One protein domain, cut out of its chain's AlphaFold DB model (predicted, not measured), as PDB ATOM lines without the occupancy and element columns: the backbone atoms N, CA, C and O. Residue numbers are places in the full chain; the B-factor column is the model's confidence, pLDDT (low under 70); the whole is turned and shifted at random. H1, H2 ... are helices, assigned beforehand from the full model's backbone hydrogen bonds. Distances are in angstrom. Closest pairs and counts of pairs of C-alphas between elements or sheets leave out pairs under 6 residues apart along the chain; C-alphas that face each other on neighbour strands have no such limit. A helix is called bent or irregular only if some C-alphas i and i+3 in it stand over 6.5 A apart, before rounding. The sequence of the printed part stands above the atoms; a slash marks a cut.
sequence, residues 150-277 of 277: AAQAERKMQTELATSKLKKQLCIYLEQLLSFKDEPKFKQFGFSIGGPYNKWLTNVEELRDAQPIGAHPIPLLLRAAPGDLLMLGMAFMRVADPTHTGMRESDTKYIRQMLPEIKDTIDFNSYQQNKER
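What this domain is: This is residues 150 to 277 of the 277 residues of an uncharacterized protein of Deltaproteobacteria bacterium RIFOXYD12_FULL_57_12 (UniProt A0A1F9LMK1). A long helix, H1, runs along the longest axis; residues 150 to 158 stick out at its beginning, and H3 and H5 pack side by side with its later part in an up-and-down bundle of three, each helix running against the one before it. H6 folds back along H5 as a helical hairpin, while H7 runs about perpendicular to H1. The printed part has 128 residues with seven named helices, H1 to H7 in order along the chain, and no named strand; the class is all helix. It is only just compact, close to loose, with a radius of gyration of the C-alphas of 16.3 A, and its elongated outline spans 60 by 34 by 28 A.

Where its parts are: H1, residues 150 to 180, is 45.6 A from first to last C-alpha and begins at C-alpha 150 (8.279, -75.001, 28.446). H3, residues 198 to 209, is 16.5 A long. H5, residues 226 to 240, is 21.5 A long and begins at C-alpha 226 (-13.109, -53.043, 34.723). H6, residues 249 to 265, is 24.6 A long and neither bent nor irregular, but only just: C-alphas 257 and 260 are 6.3 A apart. The shorter helices are H2, residues 184 to 189, H4, residues 218 to 221, and H7, residues 268 to 275, which ends at C-alpha 275 (-9.007, -49.079, 14.033).

How they stand to each other: H1, with residues 170 to 177 alone, touches H5 at a shallow tilt of 9 degrees, the same way; the closest C-alphas, of Leu 177 and Gly 233, are 6.8 A apart. H1 touches H3 with residues 173 to 177 alone, opposite ways at 21 degrees, closest at the C-alphas of Tyr 173 and Val 204, 7.3 A. H5 is the hub, touching four helices. With residues 226 to 230 alone it touches H3, closest at the C-alphas of Arg 208 and Pro 226, 5.1 A. H5 and H6 touch as a hairpin, opposite ways at 37 degrees, only just a steep tilt; the C-alphas of Ala 235 and Asp 251 are closest, 5.6 A. H2 and H5 only just touch, with 3 pairs of C-alphas within 8 A, the closest those of Lys 187 and Ala 240, 5.0 A. H1 and H7 only just touch, also with 3 pairs, closest at Cys 171 and Phe 268, 5.8 A between C-alphas, about perpendicular at 88 degrees. H4 touches no helix; H3 and H6 are apart. Every O i to N i+4 pair is within hydrogen-bond range in H1, H2, H3, H5 and H7, and 11 of 13 in H6; H4 is too short for such a pair.

The domain as a whole: The C-alphas of Ala 150 and Thr 245, the two farthest apart, are 60.6 A apart. The printed part has no cut, and no link between helices is long. Mean pLDDT of the printed part is 82.4; residues 212 to 224, 240 to 249 and 276 to 277 are under 70.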
ATOM      1  N   ALA A 150       9.439 -74.885  29.319       94.25
ATOM      2  CA  ALA A 150       8.279 -75.001  28.446       94.25
ATOM      3  C   ALA A 150       6.988 -74.651  29.201       94.25
ATOM      4  O   ALA A 150       6.177 -73.866  28.713       94.25
ATOM      5  N   ALA A 151       6.829 -75.171  30.424       91.38
ATOM      6  CA  ALA A 151       5.656 -74.899  31.251       91.38
ATOM      7  C   ALA A 151       5.550 -73.415  31.638       91.38
ATOM      8  O   ALA A 151       4.458 -72.844  31.638       91.38
ATOM      9  N   GLN A 152       6.674 -72.775  31.962       91.31
ATOM     10  CA  GLN A 152       6.705 -71.356  32.296       91.31
ATOM     11  C   GLN A 152       6.486 -70.468  31.062       91.31
ATOM     12  O   GLN A 152       5.751 -69.484  31.153       91.31
ATOM     13  N   ALA A 153       7.055 -70.823  29.905       91.00
ATOM     14  CA  ALA A 153       6.823 -70.112  28.647       91.00
ATOM     15  C   ALA A 153       5.343 -70.148  28.237       91.00
ATOM     16  O   ALA A 153       4.776 -69.106  27.909       91.00
ATOM     17  N   GLU A 154       4.698 -71.311  28.348       91.00
ATOM     18  CA  GLU A 154       3.265 -71.481  28.092       91.00
ATOM     19  C   GLU A 154       2.423 -70.591  29.023       91.00
ATOM     20  O   GLU A 154       1.579 -69.820  28.566       91.00
ATOM     21  N   ARG A 155       2.691 -70.608  30.338       89.50
ATOM     22  CA  ARG A 155       1.975 -69.743  31.298       89.50
ATOM     23  C   ARG A 155       2.174 -68.258  31.024       89.50
ATOM     24  O   ARG A 155       1.236 -67.474  31.194       89.50
ATOM     25  N   LYS A 156       3.385 -67.864  30.630       86.88
ATOM     26  CA  LYS A 156       3.695 -66.484  30.258       86.88
ATOM     27  C   LYS A 156       2.893 -66.072  29.029       86.88
ATOM     28  O   LYS A 156       2.188 -65.069  29.095       86.88
ATOM     29  N   MET A 157       2.902 -66.890  27.979       88.69
ATOM     30  CA  MET A 157       2.120 -66.656  26.763       88.69
ATOM     31  C   MET A 157       0.618 -66.553  27.060       88.69
ATOM     32  O   MET A 157      -0.047 -65.635  26.582       88.69
ATOM     33  N   GLN A 158       0.074 -67.445  27.892       86.69
ATOM     34  CA  GLN A 158      -1.335 -67.408  28.289       86.69
ATOM     35  C   GLN A 158      -1.681 -66.139  29.082       86.69
ATOM     36  O   GLN A 158      -2.710 -65.512  28.824       86.69
ATOM     37  N   THR A 159      -0.812 -65.728  30.009       83.31
ATOM     38  CA  THR A 159      -0.978 -64.483  30.779       83.31
ATOM     39  C   THR A 159      -0.937 -63.255  29.870       83.31
ATOM     40  O   THR A 159      -1.777 -62.364  29.999       83.31
ATOM     41  N   GLU A 160      -0.001 -63.207  28.922       84.50
ATOM     42  CA  GLU A 160       0.125 -62.120  27.946       84.50
ATOM     43  C   GLU A 160      -1.096 -62.046  27.021       84.50
ATOM     44  O   GLU A 160      -1.652 -60.965  26.814       84.50
ATOM     45  N   LEU A 161      -1.579 -63.192  26.531       87.88
ATOM     46  CA  LEU A 161      -2.784 -63.276  25.708       87.88
ATOM     47  C   LEU A 161      -4.027 -62.815  26.477       87.88
ATOM     48  O   LEU A 161      -4.816 -62.023  25.956       87.88
ATOM     49  N   ALA A 162      -4.199 -63.275  27.718       85.00
ATOM     50  CA  ALA A 162      -5.310 -62.868  28.574       85.00
ATOM     51  C   ALA A 162      -5.265 -61.363  28.879       85.00
ATOM     52  O   ALA A 162      -6.284 -60.680  28.769       85.00
ATOM     53  N   THR A 163      -4.075 -60.832  29.175       83.75
ATOM     54  CA  THR A 163      -3.854 -59.398  29.406       83.75
ATOM     55  C   THR A 163      -4.207 -58.590  28.160       83.75
ATOM     56  O   THR A 163      -4.967 -57.631  28.251       83.75
ATOM     57  N   SER A 164      -3.721 -58.998  26.984       86.94
ATOM     58  CA  SER A 164      -4.008 -58.333  25.706       86.94
ATOM     59  C   SER A 164      -5.503 -58.350  25.365       86.94
ATOM     60  O   SER A 164      -6.081 -57.324  24.993       86.94
ATOM     61  N   LYS A 165      -6.171 -59.492  25.578       89.62
ATOM     62  CA  LYS A 165      -7.624 -59.620  25.410       89.62
ATOM     63  C   LYS A 165      -8.381 -58.660  26.332       89.62
ATOM     64  O   LYS A 165      -9.275 -57.959  25.856       89.62
ATOM     65  N   LEU A 166      -7.998 -58.590  27.608       88.25
ATOM     66  CA  LEU A 166      -8.602 -57.671  28.570       88.25
ATOM     67  C   LEU A 166      -8.381 -56.206  28.169       88.25
ATOM     68  O   LEU A 166      -9.353 -55.453  28.132       88.25
ATOM     69  N   LYS A 167      -7.152 -55.815  27.788       89.50
ATOM     70  CA  LYS A 167      -6.847 -54.457  27.286       89.50
ATOM     71  C   LYS A 167      -7.809 -54.063  26.170       89.50
ATOM     72  O   LYS A 167      -8.459 -53.024  26.233       89.50
ATOM     73  N   LYS A 168      -7.954 -54.941  25.172       91.81
ATOM     74  CA  LYS A 168      -8.832 -54.711  24.023       91.81
ATOM     75  C   LYS A 168     -10.296 -54.549  24.436       91.81
ATOM     76  O   LYS A 168     -10.971 -53.664  23.917       91.81
ATOM     77  N   GLN A 169     -10.795 -55.374  25.358       93.19
ATOM     78  CA  GLN A 169     -12.169 -55.247  25.859       93.19
ATOM     79  C   GLN A 169     -12.386 -53.928  26.612       93.19
ATOM     80  O   GLN A 169     -13.392 -53.261  26.382       93.19
ATOM     81  N   LEU A 170     -11.427 -53.513  27.445       92.81
ATOM     82  CA  LEU A 170     -11.478 -52.221  28.131       92.81
ATOM     83  C   LEU A 170     -11.483 -51.050  27.142       92.81
ATOM     84  O   LEU A 170     -12.270 -50.123  27.323       92.81
ATOM     85  N   CYS A 171     -10.694 -51.110  26.064       94.25
ATOM     86  CA  CYS A 171     -10.740 -50.104  24.999       94.25
ATOM     87  C   CYS A 171     -12.129 -50.012  24.358       94.25
ATOM     88  O   CYS A 171     -12.662 -48.914  24.211       94.25
ATOM     89  N   ILE A 172     -12.740 -51.152  24.021       95.12
ATOM     90  CA  ILE A 172     -14.087 -51.197  23.428       95.12
ATOM     91  C   ILE A 172     -15.116 -50.566  24.373       95.12
ATOM     92  O   ILE A 172     -15.928 -49.745  23.947       95.12
ATOM     93  N   TYR A 173     -15.092 -50.918  25.660       95.69
ATOM     94  CA  TYR A 173     -16.061 -50.386  26.615       95.69
ATOM     95  C   TYR A 173     -15.813 -48.915  26.961       95.69
ATOM     96  O   TYR A 173     -16.783 -48.176  27.146       95.69
ATOM     97  N   LEU A 174     -14.557 -48.459  26.995       95.50
ATOM     98  CA  LEU A 174     -14.247 -47.038  27.136       95.50
ATOM     99  C   LEU A 174     -14.747 -46.245  25.929       95.50
ATOM    100  O   LEU A 174     -15.373 -45.205  26.103       95.50
ATOM    101  N   GLU A 175     -14.523 -46.743  24.714       95.50
ATOM    102  CA  GLU A 175     -15.034 -46.121  23.491       95.50
ATOM    103  C   GLU A 175     -16.564 -45.986  23.526       95.50
ATOM    104  O   GLU A 175     -17.092 -44.902  23.282       95.50
ATOM    105  N   GLN A 176     -17.272 -47.056  23.903       95.56
ATOM    106  CA  GLN A 176     -18.725 -47.023  24.069       95.56
ATOM    107  C   GLN A 176     -19.143 -45.952  25.079       95.56
ATOM    108  O   GLN A 176     -19.964 -45.102  24.744       95.56
ATOM    109  N   LEU A 177     -18.534 -45.930  26.268       94.75
ATOM    110  CA  LEU A 177     -18.831 -44.925  27.289       94.75
ATOM    111  C   LEU A 177     -18.626 -43.497  26.769       94.75
ATOM    112  O   LEU A 177     -19.485 -42.637  26.951       94.75
ATOM    113  N   LEU A 178     -17.508 -43.245  26.087       94.38
ATOM    114  CA  LEU A 178     -17.205 -41.933  25.521       94.38
ATOM    115  C   LEU A 178     -18.176 -41.527  24.403       94.38
ATOM    116  O   LEU A 178     -18.399 -40.332  24.233       94.38
ATOM    117  N   SER A 179     -18.761 -42.487  23.679       94.38
ATOM    118  CA  SER A 179     -19.739 -42.202  22.621       94.38
ATOM    119  C   SER A 179     -21.074 -41.688  23.162       94.38
ATOM    120  O   SER A 179     -21.669 -40.811  22.544       94.38
ATOM    121  N   PHE A 180     -21.512 -42.165  24.336       93.44
ATOM    122  CA  PHE A 180     -22.819 -41.802  24.889       93.44
ATOM    123  C   PHE A 180     -22.784 -40.892  26.121       93.44
ATOM    124  O   PHE A 180     -23.834 -40.392  26.521       93.44
ATOM    125  N   LYS A 181     -21.619 -40.632  26.736       90.50
ATOM    126  CA  LYS A 181     -21.515 -39.856  27.994       90.50
ATOM    127  C   LYS A 181     -22.178 -38.469  27.955       90.50
ATOM    128  O   LYS A 181     -22.578 -37.956  28.997       90.50
ATOM    129  N   ASP A 182     -22.284 -37.860  26.774       88.69
ATOM    130  CA  ASP A 182     -22.869 -36.525  26.594       88.69
ATOM    131  C   ASP A 182     -24.312 -36.576  26.057       88.69
ATOM    132  O   ASP A 182     -24.973 -35.536  25.985       88.69
ATOM    133  N   GLU A 183     -24.827 -37.761  25.704       90.19
ATOM    134  CA  GLU A 183     -26.160 -37.919  25.120       90.19
ATOM    135  C   GLU A 183     -27.263 -37.558  26.127       90.19
ATOM    136  O   GLU A 183     -27.245 -38.045  27.259       90.19
ATOM    137  N   PRO A 184     -28.302 -36.794  25.733       86.50
ATOM    138  CA  PRO A 184     -29.408 -36.441  26.629       86.50
ATOM    139  C   PRO A 184     -30.099 -37.657  27.259       86.50
ATOM    140  O   PRO A 184     -30.456 -37.635  28.435       86.50
ATOM    141  N   LYS A 185     -30.234 -38.747  26.493       87.38
ATOM    142  CA  LYS A 185     -30.798 -40.010  26.982       87.38
ATOM    143  C   LYS A 185     -29.913 -40.652  28.051       87.38
ATOM    144  O   LYS A 185     -30.449 -41.217  28.998       87.38
ATOM    145  N   PHE A 186     -28.590 -40.548  27.944       87.38
ATOM    146  CA  PHE A 186     -27.684 -41.043  28.981       87.38
ATOM    147  C   PHE A 186     -27.849 -40.261  30.279       87.38
ATOM    148  O   PHE A 186     -27.924 -40.861  31.345       87.38
ATOM    149  N   LYS A 187     -28.033 -38.941  30.193       81.06
ATOM    150  CA  LYS A 187     -28.317 -38.100  31.367       81.06
ATOM    151  C   LYS A 187     -29.650 -38.445  32.030       81.06
ATOM    152  O   LYS A 187     -29.762 -38.410  33.247       81.06
ATOM    153  N   GLN A 188     -30.655 -38.779  31.221       84.00
ATOM    154  CA  GLN A 188     -32.002 -39.092  31.693       84.00
ATOM    155  C   GLN A 188     -32.118 -40.499  32.294       84.00
ATOM    156  O   GLN A 188     -32.784 -40.678  33.309       84.00
ATOM    157  N   PHE A 189     -31.525 -41.504  31.647       86.56
ATOM    158  CA  PHE A 189     -31.732 -42.911  32.002       86.56
ATOM    159  C   PHE A 189     -30.530 -43.545  32.706       86.56
ATOM    160  O   PHE A 189     -30.702 -44.547  33.407       86.56
ATOM    161  N   GLY A 190     -29.329 -42.986  32.532       87.38
ATOM    162  CA  GLY A 190     -28.084 -43.530  33.067       87.38
ATOM    163  C   GLY A 190     -27.957 -45.025  32.781       87.38
ATOM    164  O   GLY A 190     -28.207 -45.486  31.667       87.38
ATOM    165  N   PHE A 191     -27.642 -45.795  33.822       90.88
ATOM    166  CA  PHE A 191     -27.538 -47.257  33.755       90.88
ATOM    167  C   PHE A 191     -28.749 -48.008  34.336       90.88
ATOM    168  O   PHE A 191     -28.630 -49.186  34.681       90.88
ATOM    169  N   SER A 192     -29.907 -47.350  34.448       86.12
ATOM    170  CA  SER A 192     -31.131 -47.938  35.022       86.12
ATOM    171  C   SER A 192     -31.508 -49.265  34.355       86.12
ATOM    172  O   SER A 192     -31.365 -49.402  33.141       86.12
ATOM    173  N   ILE A 193     -32.027 -50.225  35.127       84.44
ATOM    174  CA  ILE A 193     -32.449 -51.545  34.621       84.44
ATOM    175  C   ILE A 193     -33.459 -51.370  33.474       84.44
ATOM    176  O   ILE A 193     -34.431 -50.632  33.605       84.44
ATOM    177  N   GLY A 194     -33.210 -52.031  32.335       79.25
ATOM    178  CA  GLY A 194     -34.031 -51.905  31.119       79.25
ATOM    179  C   GLY A 194     -33.797 -50.625  30.302       79.25
ATOM    180  O   GLY A 194     -34.389 -50.464  29.236       79.25
ATOM    181  N   GLY A 195     -32.925 -49.726  30.767       84.25
ATOM    182  CA  GLY A 195     -32.512 -48.526  30.045       84.25
ATOM    183  C   GLY A 195     -31.515 -48.813  28.910       84.25
ATOM    184  O   GLY A 195     -30.854 -49.855  28.899       84.25
ATOM    185  N   PRO A 196     -31.344 -47.869  27.964       87.81
ATOM    186  CA  PRO A 196     -30.533 -48.064  26.756       87.81
ATOM    187  C   PRO A 196     -29.047 -48.363  27.018       87.81
ATOM    188  O   PRO A 196     -28.401 -48.988  26.179       87.81
ATOM    189  N   TYR A 197     -28.513 -47.974  28.181       91.62
ATOM    190  CA  TYR A 197     -27.098 -48.161  28.535       91.62
ATOM    191  C   TYR A 197     -26.874 -49.237  29.605       91.62
ATOM    192  O   TYR A 197     -25.732 -49.524  29.953       91.62
ATOM    193  N   ASN A 198     -27.934 -49.889  30.100       90.62
ATOM    194  CA  ASN A 198     -27.811 -50.959  31.096       90.62
ATOM    195  C   ASN A 198     -26.963 -52.129  30.582       90.62
ATOM    196  O   ASN A 198     -26.150 -52.672  31.320       90.62
ATOM    197  N   LYS A 199     -27.057 -52.433  29.281       93.12
ATOM    198  CA  LYS A 199     -26.225 -53.455  28.634       93.12
ATOM    199  C   LYS A 199     -24.726 -53.167  28.766       93.12
ATOM    200  O   LYS A 199     -23.946 -54.098  28.925       93.12
ATOM    201  N   TRP A 200     -24.314 -51.899  28.692       94.69
ATOM    202  CA  TRP A 200     -22.915 -51.530  28.908       94.69
ATOM    203  C   TRP A 200     -22.489 -51.852  30.343       94.69
ATOM    204  O   TRP A 200     -21.458 -52.489  30.529       94.69
ATOM    205  N   LEU A 201     -23.314 -51.492  31.334       92.69
ATOM    206  CA  LEU A 201     -23.042 -51.769  32.747       92.69
ATOM    207  C   LEU A 201     -22.878 -53.275  32.988       92.69
ATOM    208  O   LEU A 201     -21.835 -53.691  33.487       92.69
ATOM    209  N   THR A 202     -23.849 -54.083  32.552       92.75
ATOM    210  CA  THR A 202     -23.814 -55.546  32.703       92.75
ATOM    211  C   THR A 202     -22.564 -56.151  32.073       92.75
ATOM    212  O   THR A 202     -21.880 -56.939  32.711       92.75
ATOM    213  N   ASN A 203     -22.200 -55.734  30.856       93.88
ATOM    214  CA  ASN A 203     -21.006 -56.247  30.184       93.88
ATOM    215  C   ASN A 203     -19.707 -55.931  30.951       93.88
ATOM    216  O   ASN A 203     -18.789 -56.753  30.987       93.88
ATOM    217  N   VAL A 204     -19.593 -54.732  31.531       91.94
ATOM    218  CA  VAL A 204     -18.401 -54.341  32.300       91.94
ATOM    219  C   VAL A 204     -18.358 -55.075  33.646       91.94
ATOM    220  O   VAL A 204     -17.278 -55.473  34.083       91.94
ATOM    221  N   GLU A 205     -19.508 -55.310  34.284       90.62
ATOM    222  CA  GLU A 205     -19.616 -56.129  35.499       90.62
ATOM    223  C   GLU A 205     -19.265 -57.596  35.232       90.62
ATOM    224  O   GLU A 205     -18.437 -58.158  35.943       90.62
ATOM    225  N   GLU A 206     -19.778 -58.189  34.154       91.00
ATOM    226  CA  GLU A 206     -19.395 -59.536  33.719       91.00
ATOM    227  C   GLU A 206     -17.889 -59.627  33.442       91.00
ATOM    228  O   GLU A 206     -17.233 -60.584  33.857       91.00
ATOM    229  N   LEU A 207     -17.306 -58.614  32.786       89.06
ATOM    230  CA  LEU A 207     -15.863 -58.564  32.546       89.06
ATOM    231  C   LEU A 207     -15.068 -58.489  33.854       89.06
ATOM    232  O   LEU A 207     -14.020 -59.129  33.951       89.06
ATOM    233  N   ARG A 208     -15.539 -57.712  34.839       87.06
ATOM    234  CA  ARG A 208     -14.947 -57.619  36.182       87.06
ATOM    235  C   ARG A 208     -14.979 -58.973  36.883       87.06
ATOM    236  O   ARG A 208     -13.952 -59.414  37.392       87.06
ATOM    237  N   ASP A 209     -16.137 -59.620  36.880       84.75
ATOM    238  CA  ASP A 209     -16.395 -60.839  37.646       84.75
ATOM    239  C   ASP A 209     -15.750 -62.075  36.994       84.75
ATOM    240  O   ASP A 209     -15.429 -63.045  37.675       84.75
ATOM    241  N   ALA A 210     -15.470 -62.018  35.687       82.94
ATOM    242  CA  ALA A 210     -14.727 -63.043  34.958       82.94
ATOM    243  C   ALA A 210     -13.199 -63.006  35.182       82.94
ATOM    244  O   ALA A 210     -12.491 -63.876  34.666       82.94
ATOM    245  N   GLN A 211     -12.655 -62.015  35.904       75.44
ATOM    246  CA  GLN A 211     -11.211 -61.940  36.149       75.44
ATOM    247  C   GLN A 211     -10.756 -62.983  37.184       75.44
ATOM    248  O   GLN A 211     -11.428 -63.184  38.195       75.44
ATOM    249  N   PRO A 212      -9.597 -63.639  36.981       65.31
ATOM    250  CA  PRO A 212      -9.105 -64.647  37.913       65.31
ATOM    251  C   PRO A 212      -8.817 -64.036  39.291       65.31
ATOM    252  O   PRO A 212      -8.051 -63.081  39.414       65.31
ATOM    253  N   ILE A 213      -9.405 -64.626  40.333       53.75
ATOM    254  CA  ILE A 213      -9.178 -64.278  41.743       53.75
ATOM    255  C   ILE A 213      -7.916 -65.029  42.213       53.75
ATOM    256  O   ILE A 213      -7.883 -66.259  42.181       53.75
ATOM    257  N   GLY A 214      -6.853 -64.323  42.617       52.41
ATOM    258  CA  GLY A 214      -5.583 -64.941  43.035       52.41
ATOM    259  C   GLY A 214      -4.488 -63.928  43.391       52.41
ATOM    260  O   GLY A 214      -4.729 -62.729  43.335       52.41
ATOM    261  N   ALA A 215      -3.289 -64.411  43.757       43.19
ATOM    262  CA  ALA A 215      -2.184 -63.602  44.311       43.19
ATOM    263  C   ALA A 215      -1.685 -62.463  43.395       43.19
ATOM    264  O   ALA A 215      -1.161 -61.470  43.890       43.19
ATOM    265  N   HIS A 216      -1.926 -62.563  42.085       51.53
ATOM    266  CA  HIS A 216      -1.729 -61.482  41.118       51.53
ATOM    267  C   HIS A 216      -2.907 -61.483  40.128       51.53
ATOM    268  O   HIS A 216      -2.807 -62.072  39.051       51.53
ATOM    269  N   PRO A 217      -4.065 -60.896  40.485       57.22
ATOM    270  CA  PRO A 217      -5.166 -60.764  39.549       57.22
ATOM    271  C   PRO A 217      -4.707 -59.852  38.402       57.22
ATOM    272  O   PRO A 217      -4.118 -58.799  38.641       57.22
ATOM    273  N   ILE A 218      -4.981 -60.252  37.156       54.97
ATOM    274  CA  ILE A 218      -4.638 -59.512  35.924       54.97
ATOM    275  C   ILE A 218      -4.964 -57.999  36.019       54.97
ATOM    276  O   ILE A 218      -4.160 -57.198  35.545       54.97
ATOM    277  N   PRO A 219      -6.050 -57.558  36.690       52.03
ATOM    278  CA  PRO A 219      -6.291 -56.142  36.984       52.03
ATOM    279  C   PRO A 219      -5.148 -55.368  37.676       52.03
ATOM    280  O   PRO A 219      -4.963 -54.195  37.366       52.03
ATOM    281  N   LEU A 220      -4.341 -55.989  38.553       53.31
ATOM    282  CA  LEU A 220      -3.169 -55.330  39.164       53.31
ATOM    283  C   LEU A 220      -2.045 -55.077  38.146       53.31
ATOM    284  O   LEU A 220      -1.293 -54.119  38.295       53.31
ATOM    285  N   LEU A 221      -1.955 -55.897  37.093       53.81
ATOM    286  CA  LEU A 221      -0.975 -55.741  36.006       53.81
ATOM    287  C   LEU A 221      -1.313 -54.576  35.088       53.81
ATOM    288  O   LEU A 221      -0.449 -54.001  34.432       53.81
ATOM    289  N   LEU A 222      -2.603 -54.283  35.011       58.34
ATOM    290  CA  LEU A 222      -3.175 -53.403  34.021       58.34
ATOM    291  C   LEU A 222      -3.494 -52.030  34.578       58.34
ATOM    292  O   LEU A 222      -3.978 -51.251  33.782       58.34
ATOM    293  N   ARG A 223      -3.290 -51.751  35.885       60.91
ATOM    294  CA  ARG A 223      -3.531 -50.453  36.576       60.91
ATOM    295  C   ARG A 223      -4.841 -49.718  36.186       60.91
ATOM    296  O   ARG A 223      -5.001 -48.537  36.454       60.91
ATOM    297  N   ALA A 224      -5.758 -50.445  35.562       64.69
ATOM    298  CA  ALA A 224      -7.020 -50.040  34.978       64.69
ATOM    299  C   ALA A 224      -7.870 -51.312  34.951       64.69
ATOM    300  O   ALA A 224      -7.768 -52.164  34.062       64.69
ATOM    301  N   ALA A 225      -8.650 -51.491  36.005       77.25
ATOM    302  CA  ALA A 225      -9.579 -52.588  36.140       77.25
ATOM    303  C   ALA A 225     -10.896 -52.250  35.424       77.25
ATOM    304  O   ALA A 225     -11.263 -51.078  35.305       77.25
ATOM    305  N   PRO A 226     -11.700 -53.262  35.055       86.12
ATOM    306  CA  PRO A 226     -13.109 -53.043  34.723       86.12
ATOM    307  C   PRO A 226     -13.843 -52.194  35.782       86.12
ATOM    308  O   PRO A 226     -14.710 -51.395  35.442       86.12
ATOM    309  N   GLY A 227     -13.439 -52.294  37.057       85.25
ATOM    310  CA  GLY A 227     -13.933 -51.446  38.147       85.25
ATOM    311  C   GLY A 227     -13.674 -49.945  37.964       85.25
ATOM    312  O   GLY A 227     -14.572 -49.150  38.228       85.25
ATOM    313  N   ASP A 228     -12.508 -49.547  37.452       87.56
ATOM    314  CA  ASP A 228     -12.198 -48.131  37.200       87.56
ATOM    315  C   ASP A 228     -13.089 -47.566  36.091       87.56
ATOM    316  O   ASP A 228     -13.567 -46.433  36.165       87.56
ATOM    317  N   LEU A 229     -13.390 -48.394  35.089       90.50
ATOM    318  CA  LEU A 229     -14.311 -48.031  34.025       90.50
ATOM    319  C   LEU A 229     -15.753 -47.887  34.542       90.50
ATOM    320  O   LEU A 229     -16.438 -46.936  34.161       90.50
ATOM    321  N   LEU A 230     -16.196 -48.768  35.450       90.19
ATOM    322  CA  LEU A 230     -17.483 -48.623  36.144       90.19
ATOM    323  C   LEU A 230     -17.547 -47.298  36.907       90.19
ATOM    324  O   LEU A 230     -18.503 -46.541  36.746       90.19
ATOM    325  N   MET A 231     -16.522 -46.989  37.704       88.75
ATOM    326  CA  MET A 231     -16.462 -45.744  38.474       88.75
ATOM    327  C   MET A 231     -16.474 -44.508  37.572       88.75
ATOM    328  O   MET A 231     -17.194 -43.550  37.859       88.75
ATOM    329  N   LEU A 232     -15.744 -44.542  36.456       91.00
ATOM    330  CA  LEU A 232     -15.751 -43.478  35.457       91.00
ATOM    331  C   LEU A 232     -17.148 -43.281  34.845       91.00
ATOM    332  O   LEU A 232     -17.614 -42.147  34.727       91.00
ATOM    333  N   GLY A 233     -17.845 -44.371  34.512       90.19
ATOM    334  CA  GLY A 233     -19.228 -44.320  34.035       90.19
ATOM    335  C   GLY A 233     -20.174 -43.678  35.054       90.19
ATOM    336  O   GLY A 233     -20.963 -42.798  34.703       90.19
ATOM    337  N   MET A 234     -20.057 -44.062  36.328       89.00
ATOM    338  CA  MET A 234     -20.849 -43.480  37.418       89.00
ATOM    339  C   MET A 234     -20.553 -41.988  37.612       89.00
ATOM    340  O   MET A 234     -21.473 -41.209  37.862       89.00
ATOM    341  N   ALA A 235     -19.293 -41.572  37.471       88.19
ATOM    342  CA  ALA A 235     -18.908 -40.167  37.551       88.19
ATOM    343  C   ALA A 235     -19.529 -39.345  36.407       88.19
ATOM    344  O   ALA A 235     -20.096 -38.283  36.667       88.19
ATOM    345  N   PHE A 236     -19.508 -39.846  35.163       89.44
ATOM    346  CA  PHE A 236     -20.179 -39.174  34.042       89.44
ATOM    347  C   PHE A 236     -21.688 -39.030  34.261       89.44
ATOM    348  O   PHE A 236     -22.239 -37.965  33.986       89.44
ATOM    349  N   MET A 237     -22.347 -40.059  34.802       84.50
ATOM    350  CA  MET A 237     -23.778 -40.012  35.119       84.50
ATOM    351  C   MET A 237     -24.104 -38.935  36.167       84.50
ATOM    352  O   MET A 237     -25.066 -38.192  36.003       84.50
ATOM    353  N   ARG A 238     -23.293 -38.804  37.224       80.44
ATOM    354  CA  ARG A 238     -23.520 -37.798  38.282       80.44
ATOM    355  C   ARG A 238     -23.294 -36.368  37.809       80.44
ATOM    356  O   ARG A 238     -24.032 -35.476  38.203       80.44
ATOM    357  N   VAL A 239     -22.303 -36.149  36.944       72.25
ATOM    358  CA  VAL A 239     -22.067 -34.833  36.318       72.25
ATOM    359  C   VAL A 239     -23.222 -34.440  35.384       72.25
ATOM    360  O   VAL A 239     -23.433 -33.259  35.116       72.25
ATOM    361  N   ALA A 240     -23.972 -35.421  34.888       63.28
ATOM    362  CA  ALA A 240     -25.065 -35.232  33.952       63.28
ATOM    363  C   ALA A 240     -26.442 -34.971  34.595       63.28
ATOM    364  O   ALA A 240     -27.337 -34.549  33.863       63.28
ATOM    365  N   ASP A 241     -26.623 -35.197  35.901       62.16
ATOM    366  CA  ASP A 241     -27.910 -35.050  36.597       62.16
ATOM    367  C   ASP A 241     -28.287 -33.562  36.797       62.16
ATOM    368  O   ASP A 241     -27.647 -32.866  37.590       62.16
ATOM    369  N   PRO A 242     -29.339 -33.052  36.124       54.25
ATOM    370  CA  PRO A 242     -29.776 -31.663  36.257       54.25
ATOM    371  C   PRO A 242     -30.519 -31.372  37.573       54.25
ATOM    372  O   PRO A 242     -30.768 -30.207  37.876       54.25
ATOM    373  N   THR A 243     -30.902 -32.399  38.343       58.12
ATOM    374  CA  THR A 243     -31.612 -32.254  39.627       58.12
ATOM    375  C   THR A 243     -30.666 -32.109  40.820       58.12
ATOM    376  O   THR A 243     -31.067 -31.610  41.872       58.12
ATOM    377  N   HIS A 244     -29.386 -32.450  40.643       55.44
ATOM    378  CA  HIS A 244     -28.328 -32.104  41.583       55.44
ATOM    379  C   HIS A 244     -27.892 -30.653  41.352       55.44
ATOM    380  O   HIS A 244     -27.144 -30.330  40.431       55.44
ATOM    381  N   THR A 245     -28.356 -29.751  42.218       45.59
ATOM    382  CA  THR A 245     -27.926 -28.348  42.267       45.59
ATOM    383  C   THR A 245     -26.463 -28.257  42.708       45.59
ATOM    384  O   THR A 245     -26.163 -28.027  43.878       45.59
ATOM    385  N   GLY A 246     -25.544 -28.478  41.771       51.22
ATOM    386  CA  GLY A 246     -24.108 -28.304  41.955       51.22
ATOM    387  C   GLY A 246     -23.305 -29.459  41.371       51.22
ATOM    388  O   GLY A 246     -23.368 -30.586  41.858       51.22
ATOM    389  N   MET A 247     -22.482 -29.158  40.364       55.59
ATOM    390  CA  MET A 247     -21.389 -30.033  39.952       55.59
ATOM    391  C   MET A 247     -20.499 -30.276  41.178       55.59
ATOM    392  O   MET A 247     -19.825 -29.354  41.642       55.59
ATOM    393  N   ARG A 248     -20.495 -31.493  41.735       63.88
ATOM    394  CA  ARG A 248     -19.565 -31.828  42.820       63.88
ATOM    395  C   ARG A 248     -18.164 -31.798  42.225       63.88
ATOM    396  O   ARG A 248     -17.822 -32.629  41.388       63.88
ATOM    397  N   GLU A 249     -17.350 -30.836  42.649       67.94
ATOM    398  CA  GLU A 249     -15.965 -30.664  42.188       67.94
ATOM    399  C   GLU A 249     -15.164 -31.976  42.259       67.94
ATOM    400  O   GLU A 249     -14.329 -32.248  41.396       67.94
ATOM    401  N   SER A 250     -15.487 -32.835  43.231       71.56
ATOM    402  CA  SER A 250     -14.921 -34.174  43.396       71.56
ATOM    403  C   SER A 250     -15.126 -35.099  42.192       71.56
ATOM    404  O   SER A 250     -14.185 -35.791  41.815       71.56
ATOM    405  N   ASP A 251     -16.308 -35.108  41.567       73.75
ATOM    406  CA  ASP A 251     -16.613 -36.012  40.446       73.75
ATOM    407  C   ASP A 251     -15.894 -35.545  39.166       73.75
ATOM    408  O   ASP A 251     -15.285 -36.337  38.445       73.75
ATOM    409  N   THR A 252     -15.857 -34.232  38.927       77.19
ATOM    410  CA  THR A 252     -15.108 -33.635  37.811       77.19
ATOM    411  C   THR A 252     -13.601 -33.816  37.979       77.19
ATOM    412  O   THR A 252     -12.896 -34.111  37.012       77.19
ATOM    413  N   LYS A 253     -13.090 -33.657  39.206       83.25
ATOM    414  CA  LYS A 253     -11.685 -33.911  39.538       83.25
ATOM    415  C   LYS A 253     -11.319 -35.374  39.293       83.25
ATOM    416  O   LYS A 253     -10.295 -35.625  38.665       83.25
ATOM    417  N   TYR A 254     -12.176 -36.307  39.710       82.44
ATOM    418  CA  TYR A 254     -11.986 -37.736  39.472       82.44
ATOM    419  C   TYR A 254     -11.884 -38.053  37.977       82.44
ATOM    420  O   TYR A 254     -10.907 -38.663  37.555       82.44
ATOM    421  N   ILE A 255     -12.813 -37.561  37.146       86.38
ATOM    422  CA  ILE A 255     -12.763 -37.768  35.685       86.38
ATOM    423  C   ILE A 255     -11.460 -37.217  35.086       86.38
ATOM    424  O   ILE A 255     -10.832 -37.891  34.270       86.38
ATOM    425  N   ARG A 256     -11.036 -36.006  35.482       87.25
ATOM    426  CA  ARG A 256      -9.803 -35.374  34.973       87.25
ATOM    427  C   ARG A 256      -8.540 -36.164  35.311       87.25
ATOM    428  O   ARG A 256      -7.584 -36.081  34.548       87.25
ATOM    429  N   GLN A 257      -8.530 -36.879  36.432       88.31
ATOM    430  CA  GLN A 257      -7.393 -37.692  36.867       88.31
ATOM    431  C   GLN A 257      -7.446 -39.094  36.250       88.31
ATOM    432  O   GLN A 257      -6.502 -39.518  35.593       88.31
ATOM    433  N   MET A 258      -8.588 -39.770  36.361       88.56
ATOM    434  CA  MET A 258      -8.719 -41.180  35.992       88.56
ATOM    435  C   MET A 258      -8.812 -41.426  34.493       88.56
ATOM    436  O   MET A 258      -8.298 -42.426  34.005       88.56
ATOM    437  N   LEU A 259      -9.483 -40.555  33.730       91.06
ATOM    438  CA  LEU A 259      -9.651 -40.794  32.295       91.06
ATOM    439  C   LEU A 259      -8.299 -40.838  31.551       91.06
ATOM    440  O   LEU A 259      -8.122 -41.755  30.747       91.06
ATOM    441  N   PRO A 260      -7.348 -39.908  31.781       91.88
ATOM    442  CA  PRO A 260      -6.002 -40.019  31.221       91.88
ATOM    443  C   PRO A 260      -5.265 -41.290  31.657       91.88
ATOM    444  O   PRO A 260      -4.702 -41.964  30.800       91.88
ATOM    445  N   GLU A 261      -5.316 -41.647  32.944       89.56
ATOM    446  CA  GLU A 261      -4.647 -42.842  33.483       89.56
ATOM    447  C   GLU A 261      -5.177 -44.132  32.848       89.56
ATOM    448  O   GLU A 261      -4.401 -44.962  32.374       89.56
ATOM    449  N   ILE A 262      -6.502 -44.277  32.748       90.19
ATOM    450  CA  ILE A 262      -7.129 -45.427  32.089       90.19
ATOM    451  C   ILE A 262      -6.699 -45.482  30.620       90.19
ATOM    452  O   ILE A 262      -6.286 -46.543  30.158       90.19
ATOM    453  N   LYS A 263      -6.773 -44.356  29.891       92.38
ATOM    454  CA  LYS A 263      -6.398 -44.286  28.467       92.38
ATOM    455  C   LYS A 263      -4.951 -44.693  28.221       92.38
ATOM    456  O   LYS A 263      -4.702 -45.423  27.265       92.38
ATOM    457  N   ASP A 264      -4.031 -44.211  29.050       90.94
ATOM    458  CA  ASP A 264      -2.611 -44.548  28.967       90.94
ATOM    459  C   ASP A 264      -2.405 -46.047  29.200       90.94
ATOM    460  O   ASP A 264      -1.835 -46.760  28.377       90.94
ATOM    461  N   THR A 265      -2.993 -46.570  30.273       87.62
ATOM    462  CA  THR A 265      -2.685 -47.926  30.715       87.62
ATOM    463  C   THR A 265      -3.231 -49.025  29.791       87.62
ATOM    464  O   THR A 265      -2.595 -50.074  29.584       87.62
ATOM    465  N   ILE A 266      -4.401 -48.786  29.193       90.75
ATOM    466  CA  ILE A 266      -4.996 -49.695  28.202       90.75
ATOM    467  C   ILE A 266      -4.496 -49.436  26.774       90.75
ATOM    468  O   ILE A 266      -4.909 -50.152  25.867       90.75
ATOM    469  N   ASP A 267      -3.609 -48.453  26.581       92.06
ATOM    470  CA  ASP A 267      -3.096 -48.023  25.276       92.06
ATOM    471  C   ASP A 267      -4.217 -47.623  24.291       92.06
ATOM    472  O   ASP A 267      -4.298 -48.045  23.132       92.06
ATOM    473  N   PHE A 268      -5.148 -46.803  24.787       93.69
ATOM    474  CA  PHE A 268      -6.365 -46.439  24.062       93.69
ATOM    475  C   PHE A 268      -6.079 -45.660  22.771       93.69
ATOM    476  O   PHE A 268      -6.785 -45.830  21.777       93.69
ATOM    477  N   ASN A 269      -5.042 -44.818  22.760       92.81
ATOM    478  CA  ASN A 269      -4.685 -44.024  21.582       92.81
ATOM    479  C   ASN A 269      -4.208 -44.915  20.428       92.81
ATOM    480  O   ASN A 269      -4.659 -44.736  19.297       92.81
ATOM    481  N   SER A 270      -3.359 -45.909  20.708       92.06
ATOM    482  CA  SER A 270      -2.909 -46.864  19.690       92.06
ATOM    483  C   SER A 270      -4.061 -47.741  19.199       92.06
ATOM    484  O   SER A 270      -4.154 -48.034  18.007       92.06
ATOM    485  N   TYR A 271      -4.989 -48.121  20.088       93.31
ATOM    486  CA  TYR A 271      -6.218 -48.820  19.698       93.31
ATOM    487  C   TYR A 271      -7.047 -48.016  18.679       93.31
ATOM    488  O   TYR A 271      -7.474 -48.587  17.677       93.31
ATOM    489  N   GLN A 272      -7.233 -46.707  18.891       91.94
ATOM    490  CA  GLN A 272      -7.967 -45.844  17.955       91.94
ATOM    491  C   GLN A 272      -7.254 -45.732  16.597       91.94
ATOM    492  O   GLN A 272      -7.866 -45.980  15.563       91.94
ATOM    493  N   GLN A 273      -5.942 -45.474  16.588       90.50
ATOM    494  CA  GLN A 273      -5.161 -45.348  15.345       90.50
ATOM    495  C   GLN A 273      -5.173 -46.621  14.487       90.50
ATOM    496  O   GLN A 273      -5.205 -46.546  13.262       90.50
ATOM    497  N   ASN A 274      -5.141 -47.796  15.121       88.88
ATOM    498  CA  ASN A 274      -5.166 -49.079  14.419       88.88
ATOM    499  C   ASN A 274      -6.563 -49.466  13.918       88.88
ATOM    500  O   ASN A 274      -6.672 -50.327  13.055       88.88
ATOM    501  N   LYS A 275      -7.623 -48.867  14.470       85.00
ATOM    502  CA  LYS A 275      -9.007 -49.079  14.033       85.00
ATOM    503  C   LYS A 275      -9.352 -48.268  12.777       85.00
ATOM    504  O   LYS A 275     -10.225 -48.675  12.019       85.00
ATOM    505  N   GLU A 276      -8.690 -47.129  12.581       69.25
ATOM    506  CA  GLU A 276      -8.893 -46.214  11.445       69.25
ATOM    507  C   GLU A 276      -8.096 -46.601  10.181       69.25
ATOM    508  O   GLU A 276      -8.224 -45.937   9.151       69.25
ATOM    509  N   ARG A 277      -7.280 -47.660  10.250       60.28
ATOM    510  CA  ARG A 277      -6.508 -48.232   9.134       60.28
ATOM    511  C   ARG A 277      -7.168 -49.494   8.598       60.28
ATOM    512  O   ARG A 277      -7.107 -49.680   7.364       60.28
TER     513      ARG A 277